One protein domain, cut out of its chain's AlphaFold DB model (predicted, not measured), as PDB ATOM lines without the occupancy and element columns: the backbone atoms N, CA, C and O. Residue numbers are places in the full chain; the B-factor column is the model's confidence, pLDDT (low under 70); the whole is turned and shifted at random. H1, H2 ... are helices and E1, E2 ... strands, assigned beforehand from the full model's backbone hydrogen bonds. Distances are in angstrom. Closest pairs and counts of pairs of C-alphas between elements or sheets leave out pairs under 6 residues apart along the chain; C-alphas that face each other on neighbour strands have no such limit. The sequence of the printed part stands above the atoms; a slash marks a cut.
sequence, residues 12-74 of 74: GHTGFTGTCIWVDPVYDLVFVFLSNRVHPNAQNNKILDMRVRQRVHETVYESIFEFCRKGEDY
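AT A GLANCE: This is residues 12 to 74 of the 74 residues of the protein "Beta-lactamase domain-containing protein" of Candidatus Nephrothrix sp. EaCA (UniProt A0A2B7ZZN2). A long helix, H2, runs over one face of a small sheet of three short strands, and residues 65 to 74 stick out beyond it. Residues 34 to 45, a long loop, and short H1 lead from sheet to helix. Along the 63 printed residues come E1, E2, E3, H1, H2, class mixed; the sheet, order E1 E2 E3, is antiparallel. The whole is loose, radius of gyration of the C-alphas 14.8 A, spanning 51 by 21 by 13 A.

IN THESE COORDINATES: E1, residues 12 to 14, 7.3 A long, begins at C-alpha 12 (174.191, 170.566, 101.190). E2 is residues 20 to 24, 13.3 A; E3, 29 to 33, 13.0 A; H1, 46 to 49, 5.1 A. H2, residues 52 to 72, 30.9 A, ends at C-alpha 72 (147.814, 165.778, 117.197).

HOW THE PARTS SIT: E1, E2 and E3 form a meander, successive antiparallel neighbours in two hairpins; N 13 and O 21 are 3.0 A apart, N 22 and O 31 2.9 A, within hydrogen-bond range. H2 is on one face, making two layers, height over the sheet 10.4 A, over E3 and only just not E2, where 2 C-alphas fall; it runs slantwise to E3, only just, at 32 degrees on the local plane. Their closest C-alphas, Phe 33 and Arg 53, are 7.0 A apart. H1, not on the sheet, is close but not clearly touching H2, closest C-alphas Ile 47 and Arg 53, 7.0 A. H2 has every O i to N i+4 pair within hydrogen-bond range; H1 is too short for one.

THE WHOLE: The farthest C-alphas, Asn 41 and Tyr 74, are 50.8 A apart. The printed part has no cut; the link E3 to H1 is long. pLDDT is under 70 at residues 72 to 74.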
ATOM      1  N   GLY A  12     173.690 171.875 101.575       96.50
ATOM      2  CA  GLY A  12     174.191 170.566 101.190       96.50
ATOM      3  C   GLY A  12     174.792 170.533  99.797       96.50
ATOM      4  O   GLY A  12     174.985 171.562  99.147       96.50
ATOM      5  N   HIS A  13     175.127 169.328  99.347       96.12
ATOM      6  CA  HIS A  13     175.798 169.134  98.070       96.12
ATOM      7  C   HIS A  13     175.536 167.746  97.480       96.12
ATOM      8  O   HIS A  13     175.152 166.789  98.160       96.12
ATOM      9  N   THR A  14     175.778 167.621  96.177       96.00
ATOM     10  CA  THR A  14     175.673 166.355  95.447       96.00
ATOM     11  C   THR A  14     177.044 165.771  95.125       96.00
ATOM     12  O   THR A  14     177.948 166.500  94.736       96.00
ATOM     13  N   GLY A  15     177.208 164.454  95.211       94.38
ATOM     14  CA  GLY A  15     178.434 163.777  94.792       94.38
ATOM     15  C   GLY A  15     178.383 163.274  93.351       94.38
ATOM     16  O   GLY A  15     177.321 162.951  92.809       94.38
ATOM     17  N   PHE A  16     179.563 163.157  92.738       92.94
ATOM     18  CA  PHE A  16     179.748 162.697  91.357       92.94
ATOM     19  C   PHE A  16     179.133 161.312  91.083       92.94
ATOM     20  O   PHE A  16     178.517 161.078  90.036       92.94
ATOM     21  N   THR A  17     179.236 160.406  92.059       95.06
ATOM     22  CA  THR A  17     178.676 159.049  92.002       95.06
ATOM     23  C   THR A  17     177.165 159.015  92.233       95.06
ATOM     24  O   THR A  17     176.597 157.941  92.343       95.06
ATOM     25  N   GLY A  18     176.477 160.160  92.268       94.19
ATOM     26  CA  GLY A  18     175.031 160.227  92.489       94.19
ATOM     27  C   GLY A  18     174.624 160.265  93.959       94.19
ATOM     28  O   GLY A  18     173.434 160.177  94.253       94.19
ATOM     29  N   THR A  19     175.570 160.416  94.884       96.75
ATOM     30  CA  THR A  19     175.266 160.671  96.295       96.75
ATOM     31  C   THR A  19     174.706 162.089  96.477       96.75
ATOM     32  O   THR A  19     174.863 162.957  95.607       96.75
ATOM     33  N   CYS A  20     174.033 162.351  97.593       96.94
ATOM     34  CA  CYS A  20     173.804 163.714  98.075       96.94
ATOM     35  C   CYS A  20     173.610 163.744  99.587       96.94
ATOM     36  O   CYS A  20     173.177 162.756 100.177       96.94
ATOM     37  N   ILE A  21     173.921 164.894 100.175       97.69
ATOM     38  CA  ILE A  21     173.699 165.189 101.588       97.69
ATOM     39  C   ILE A  21     172.999 166.540 101.675       97.69
ATOM     40  O   ILE A  21     173.410 167.473 100.981       97.69
ATOM     41  N   TRP A  22     171.977 166.624 102.520       98.12
ATOM     42  CA  TRP A  22     171.289 167.860 102.883       98.12
ATOM     43  C   TRP A  22     171.126 167.920 104.401       98.12
ATOM     44  O   TRP A  22     170.826 166.907 105.029       98.12
ATOM     45  N   VAL A  23     171.350 169.098 104.968       98.25
ATOM     46  CA  VAL A  23     171.149 169.404 106.383       98.25
ATOM     47  C   VAL A  23     170.130 170.526 106.451       98.25
ATOM     48  O   VAL A  23     170.344 171.579 105.849       98.25
ATOM     49  N   ASP A  24     169.037 170.283 107.162       98.06
ATOM     50  CA  ASP A  24     167.968 171.244 107.386       98.06
ATOM     51  C   ASP A  24     167.866 171.543 108.891       98.06
ATOM     52  O   ASP A  24     167.331 170.723 109.645       98.06
ATOM     53  N   PRO A  25     168.407 172.688 109.353       97.75
ATOM     54  CA  PRO A  25     168.439 173.018 110.775       97.75
ATOM     55  C   PRO A  25     167.053 173.350 111.342       97.75
ATOM     56  O   PRO A  25     166.855 173.239 112.547       97.75
ATOM     57  N   VAL A  26     166.088 173.732 110.497       97.06
ATOM     58  CA  VAL A  26     164.731 174.096 110.937       97.06
ATOM     59  C   VAL A  26     163.952 172.862 111.381       97.06
ATOM     60  O   VAL A  26     163.175 172.931 112.330       97.06
ATOM     61  N   TYR A  27     164.175 171.729 110.714       95.06
ATOM     62  CA  TYR A  27     163.490 170.467 111.009       95.06
ATOM     63  C   TYR A  27     164.377 169.433 111.715       95.06
ATOM     64  O   TYR A  27     163.983 168.273 111.797       95.06
ATOM     65  N   ASP A  28     165.562 169.833 112.194       96.12
ATOM     66  CA  ASP A  28     166.566 168.948 112.808       96.12
ATOM     67  C   ASP A  28     166.821 167.671 111.977       96.12
ATOM     68  O   ASP A  28     166.854 166.544 112.474       96.12
ATOM     69  N   LEU A  29     166.941 167.848 110.654       96.44
ATOM     70  CA  LEU A  29     167.003 166.750 109.693       96.44
ATOM     71  C   LEU A  29     168.347 166.721 108.967       96.44
ATOM     72  O   LEU A  29     168.758 167.683 108.317       96.44
ATOM     73  N   VAL A  30     168.993 165.552 108.985       97.75
ATOM     74  CA  VAL A  30     170.125 165.236 108.108       97.75
ATOM     75  C   VAL A  30     169.709 164.140 107.133       97.75
ATOM     76  O   VAL A  30     169.512 162.986 107.509       97.75
ATOM     77  N   PHE A  31     169.615 164.492 105.853       97.88
ATOM     78  CA  PHE A  31     169.309 163.562 104.776       97.88
ATOM     79  C   PHE A  31     170.589 163.118 104.064       97.88
ATOM     80  O   PHE A  31     171.320 163.936 103.502       97.88
ATOM     81  N   VAL A  32     170.834 161.806 104.020       97.88
ATOM     82  CA  VAL A  32     171.974 161.202 103.316       97.88
ATOM     83  C   VAL A  32     171.469 160.179 102.305       97.88
ATOM     84  O   VAL A  32     170.862 159.173 102.663       97.88
ATOM     85  N   PHE A  33     171.773 160.404 101.028       97.75
ATOM     86  CA  PHE A  33     171.479 159.470  99.947       97.75
ATOM     87  C   PHE A  33     172.776 158.929  99.359       97.75
ATOM     88  O   PHE A  33     173.567 159.675  98.768       97.75
ATOM     89  N   LEU A  34     172.980 157.618  99.482       97.62
ATOM     90  CA  LEU A  34     174.148 156.931  98.948       97.62
ATOM     91  C   LEU A  34     173.767 156.119  97.716       97.62
ATOM     92  O   LEU A  34     172.858 155.294  97.750       97.62
ATOM     93  N   SER A  35     174.466 156.356  96.609       96.31
ATOM     94  CA  SER A  35     174.269 155.594  95.380       96.31
ATOM     95  C   SER A  35     175.546 155.521  94.551       96.31
ATOM     96  O   SER A  35     176.533 156.203  94.835       96.31
ATOM     97  N   ASN A  36     175.506 154.676  93.520       96.38
ATOM     98  CA  ASN A  36     176.561 154.549  92.527       96.38
ATOM     99  C   ASN A  36     175.988 154.720  91.112       96.38
ATOM    100  O   ASN A  36     175.853 153.771  90.344       96.38
ATOM    101  N   ARG A  37     175.636 155.961  90.770       95.62
ATOM    102  CA  ARG A  37     175.183 156.381  89.441       95.62
ATOM    103  C   ARG A  37     176.160 155.955  88.340       95.62
ATOM    104  O   ARG A  37     175.709 155.609  87.262       95.62
ATOM    105  N   VAL A  38     177.471 155.959  88.599       96.12
ATOM    106  CA  VAL A  38     178.498 155.630  87.589       96.12
ATOM    107  C   VAL A  38     178.653 154.131  87.329       96.12
ATOM    108  O   VAL A  38     179.487 153.740  86.520       96.12
ATOM    109  N   HIS A  39     177.871 153.280  87.990       95.00
ATOM    110  CA  HIS A  39     177.821 151.855  87.687       95.00
ATOM    111  C   HIS A  39     176.698 151.553  86.677       95.00
ATOM    112  O   HIS A  39     175.580 152.024  86.880       95.00
ATOM    113  N   PRO A  40     176.924 150.753  85.616       93.56
ATOM    114  CA  PRO A  40     178.181 150.088  85.255       93.56
ATOM    115  C   PRO A  40     179.179 150.993  84.512       93.56
ATOM    116  O   PRO A  40     180.339 150.620  84.374       93.56
ATOM    117  N   ASN A  41     178.751 152.163  84.032       94.81
ATOM    118  CA  ASN A  41     179.620 153.162  83.411       94.81
ATOM    119  C   ASN A  41     179.151 154.592  83.732       94.81
ATOM    120  O   ASN A  41     178.011 154.821  84.145       94.81
ATOM    121  N   ALA A  42     180.038 155.569  83.526       93.75
ATOM    122  CA  ALA A  42     179.803 156.963  83.893       93.75
ATOM    123  C   ALA A  42     178.671 157.647  83.098       93.75
ATOM    124  O   ALA A  42     178.217 158.714  83.514       93.75
ATOM    125  N   GLN A  43     178.202 157.044  82.001       95.31
ATOM    126  CA  GLN A  43     177.080 157.510  81.185       95.31
ATOM    127  C   GLN A  43     175.714 157.099  81.752       95.31
ATOM    128  O   GLN A  43     174.690 157.583  81.273       95.31
ATOM    129  N   ASN A  44     175.658 156.230  82.767       96.25
ATOM    130  CA  ASN A  44     174.391 155.910  83.414       96.25
ATOM    131  C   ASN A  44     173.827 157.160  84.114       96.25
ATOM    132  O   ASN A  44     174.410 157.680  85.061       96.25
ATOM    133  N   ASN A  45     172.672 157.640  83.652       95.06
ATOM    134  CA  ASN A  45     172.012 158.835  84.181       95.06
ATOM    135  C   ASN A  45     170.668 158.547  84.857       95.06
ATOM    136  O   ASN A  45     170.014 159.481  85.309       95.06
ATOM    137  N   LYS A  46     170.292 157.275  85.058       95.69
ATOM    138  CA  LYS A  46     168.967 156.883  85.585       95.69
ATOM    139  C   LYS A  46     168.566 157.623  86.866       95.69
ATOM    140  O   LYS A  46     167.430 158.062  86.998       95.69
ATOM    141  N   ILE A  47     169.499 157.805  87.807       95.19
ATOM    142  CA  ILE A  47     169.246 158.521  89.074       95.19
ATOM    143  C   ILE A  47     168.907 160.003  88.843       95.19
ATOM    144  O   ILE A  47     168.102 160.571  89.587       95.19
ATOM    145  N   LEU A  48     169.521 160.622  87.831       92.69
ATOM    146  CA  LEU A  48     169.264 162.003  87.427       92.69
ATOM    147  C   LEU A  48     167.932 162.092  86.680       92.69
ATOM    148  O   LEU A  48     167.055 162.842  87.105       92.69
ATOM    149  N   ASP A  49     167.767 161.268  85.643       95.81
ATOM    150  CA  ASP A  49     166.614 161.281  84.734       95.81
ATOM    151  C   ASP A  49     165.307 161.004  85.486       95.81
ATOM    152  O   ASP A  49     164.307 161.694  85.315       95.81
ATOM    153  N   MET A  50     165.330 160.035  86.404       95.50
ATOM    154  CA  MET A  50     164.172 159.667  87.222       95.50
ATOM    155  C   MET A  50     163.996 160.563  88.460       95.50
ATOM    156  O   MET A  50     163.085 160.330  89.260       95.50
ATOM    157  N   ARG A  51     164.875 161.560  88.650       94.44
ATOM    158  CA  ARG A  51     164.885 162.501  89.786       94.44
ATOM    159  C   ARG A  51     164.843 161.808  91.153       94.44
ATOM    160  O   ARG A  51     164.268 162.339  92.102       94.44
ATOM    161  N   VAL A  52     165.476 160.637  91.269       95.81
ATOM    162  CA  VAL A  52     165.370 159.756  92.449       95.81
ATOM    163  C   VAL A  52     165.766 160.491  93.729       95.81
ATOM    164  O   VAL A  52     165.030 160.445  94.704       95.81
ATOM    165  N   ARG A  53     166.872 161.249  93.695       95.06
ATOM    166  CA  ARG A  53     167.360 162.019  94.855       95.06
ATOM    167  C   ARG A  53     166.311 162.977  95.414       95.06
ATOM    168  O   ARG A  53     166.112 163.019  96.616       95.06
ATOM    169  N   GLN A  54     165.640 163.735  94.543       94.94
ATOM    170  CA  GLN A  54     164.636 164.710  94.971       94.94
ATOM    171  C   GLN A  54     163.367 164.022  95.471       94.94
ATOM    172  O   GLN A  54     162.805 164.461  96.462       94.94
ATOM    173  N   ARG A  55     162.930 162.952  94.796       96.25
ATOM    174  CA  ARG A  55     161.714 162.218  95.169       96.25
ATOM    175  C   ARG A  55     161.855 161.550  96.531       96.25
ATOM    176  O   ARG A  55     160.979 161.706  97.360       96.25
ATOM    177  N   VAL A  56     162.972 160.861  96.767       96.94
ATOM    178  CA  VAL A  56     163.241 160.228  98.066       96.94
ATOM    179  C   VAL A  56     163.351 161.283  99.167       96.94
ATOM    180  O   VAL A  56     162.805 161.082 100.242       96.94
ATOM    181  N   HIS A  57     164.011 162.412  98.893       96.69
ATOM    182  CA  HIS A  57     164.122 163.505  99.856       96.69
ATOM    183  C   HIS A  57     162.744 164.087 100.225       96.69
ATOM    184  O   HIS A  57     162.464 164.240 101.405       96.69
ATOM    185  N   GLU A  58     161.864 164.325  99.245       96.88
ATOM    186  CA  GLU A  58     160.489 164.794  99.490       96.88
ATOM    187  C   GLU A  58     159.669 163.786 100.302       96.88
ATOM    188  O   GLU A  58     159.045 164.161 101.287       96.88
ATOM    189  N   THR A  59     159.739 162.495  99.963       96.94
ATOM    190  CA  THR A  59     159.009 161.450 100.697       96.94
ATOM    191  C   THR A  59     159.403 161.387 102.176       96.94
ATOM    192  O   THR A  59     158.560 161.091 103.020       96.94
ATOM    193  N   VAL A  60     160.662 161.688 102.520       96.50
ATOM    194  CA  VAL A  60     161.083 161.785 103.926       96.50
ATOM    195  C   VAL A  60     160.346 162.927 104.634       96.50
ATOM    196  O   VAL A  60     159.768 162.684 105.692       96.50
ATOM    197  N   TYR A  61     160.284 164.125 104.045       96.69
ATOM    198  CA  TYR A  61     159.528 165.247 104.621       96.69
ATOM    199  C   TYR A  61     158.039 164.935 104.761       96.69
ATOM    200  O   TYR A  61     157.473 165.123 105.836       96.69
ATOM    201  N   GLU A  62     157.419 164.403 103.704       95.88
ATOM    202  CA  GLU A  62     156.010 163.999 103.725       95.88
ATOM    203  C   GLU A  62     155.734 163.017 104.873       95.88
ATOM    204  O   GLU A  62     154.759 163.184 105.605       95.88
ATOM    205  N   SER A  63     156.627 162.042 105.093       95.31
ATOM    206  CA  SER A  63     156.480 161.063 106.175       95.31
ATOM    207  C   SER A  63     156.581 161.683 107.573       95.31
ATOM    208  O   SER A  63     155.818 161.304 108.464       95.31
ATOM    209  N   ILE A  64     157.478 162.657 107.764       93.19
ATOM    210  CA  ILE A  64     157.652 163.365 109.041       93.19
ATOM    211  C   ILE A  64     156.399 164.192 109.338       93.19
ATOM    212  O   ILE A  64     155.842 164.102 110.430       93.19
ATOM    213  N   PHE A  65     155.909 164.950 108.358       92.88
ATOM    214  CA  PHE A  65     154.723 165.787 108.528       92.88
ATOM    215  C   PHE A  65     153.451 164.961 108.743       92.88
ATOM    216  O   PHE A  65     152.626 165.316 109.584       92.88
ATOM    217  N   GLU A  66     153.291 163.840 108.032       93.38
ATOM    218  CA  GLU A  66     152.167 162.930 108.257       93.38
ATOM    219  C   GLU A  66     152.202 162.326 109.667       93.38
ATOM    220  O   GLU A  66     151.158 162.244 110.319       93.38
ATOM    221  N   PHE A  67     153.384 161.925 110.149       90.19
ATOM    222  CA  PHE A  67     153.553 161.419 111.509       90.19
ATOM    223  C   PHE A  67     153.178 162.474 112.556       90.19
ATOM    224  O   PHE A  67     152.378 162.180 113.444       90.19
ATOM    225  N   CYS A  68     153.682 163.705 112.421       86.81
ATOM    226  CA  CYS A  68     153.362 164.800 113.339       86.81
ATOM    227  C   CYS A  68     151.860 165.105 113.365       86.81
ATOM    228  O   CYS A  68     151.280 165.187 114.442       86.81
ATOM    229  N   ARG A  69     151.206 165.177 112.196       87.06
ATOM    230  CA  ARG A  69     149.760 165.425 112.111       87.06
ATOM    231  C   ARG A  69     148.945 164.348 112.829       87.06
ATOM    232  O   ARG A  69     148.005 164.671 113.538       87.06
ATOM    233  N   LYS A  70     149.312 163.070 112.682       80.00
ATOM    234  CA  LYS A  70     148.632 161.975 113.398       80.00
ATOM    235  C   LYS A  70     148.843 162.034 114.910       80.00
ATOM    236  O   LYS A  70     147.993 161.543 115.637       80.00
ATOM    237  N   GLY A  71     149.956 162.594 115.381       71.06
ATOM    238  CA  GLY A  71     150.224 162.777 116.809       71.06
ATOM    239  C   GLY A  71     149.341 163.835 117.479       71.06
ATOM    240  O   GLY A  71     149.173 163.778 118.690       71.06
ATOM    241  N   GLU A  72     148.766 164.764 116.711       65.75
ATOM    242  CA  GLU A  72     147.814 165.778 117.197       65.75
ATOM    243  C   GLU A  72     146.366 165.259 117.269       65.75
ATOM    244  O   GLU A  72     145.529 165.860 117.938       65.75
ATOM    245  N   ASP A  73     146.075 164.140 116.595       62.56
ATOM    246  CA  ASP A  73     144.753 163.499 116.554       62.56
ATOM    247  C   ASP A  73     144.505 162.537 117.754       62.56
ATOM    248  O   ASP A  73     143.460 161.877 117.794       62.56
ATOM    249  N   TYR A  74     145.438 162.440 118.719       52.28
ATOM    250  CA  TYR A  74     145.359 161.602 119.935       52.28
ATOM    251  C   TYR A  74     145.378 162.409 121.237       52.28
ATOM    252  O   TYR A  74     146.153 163.384 121.335       52.28
TER     253      TYR A  74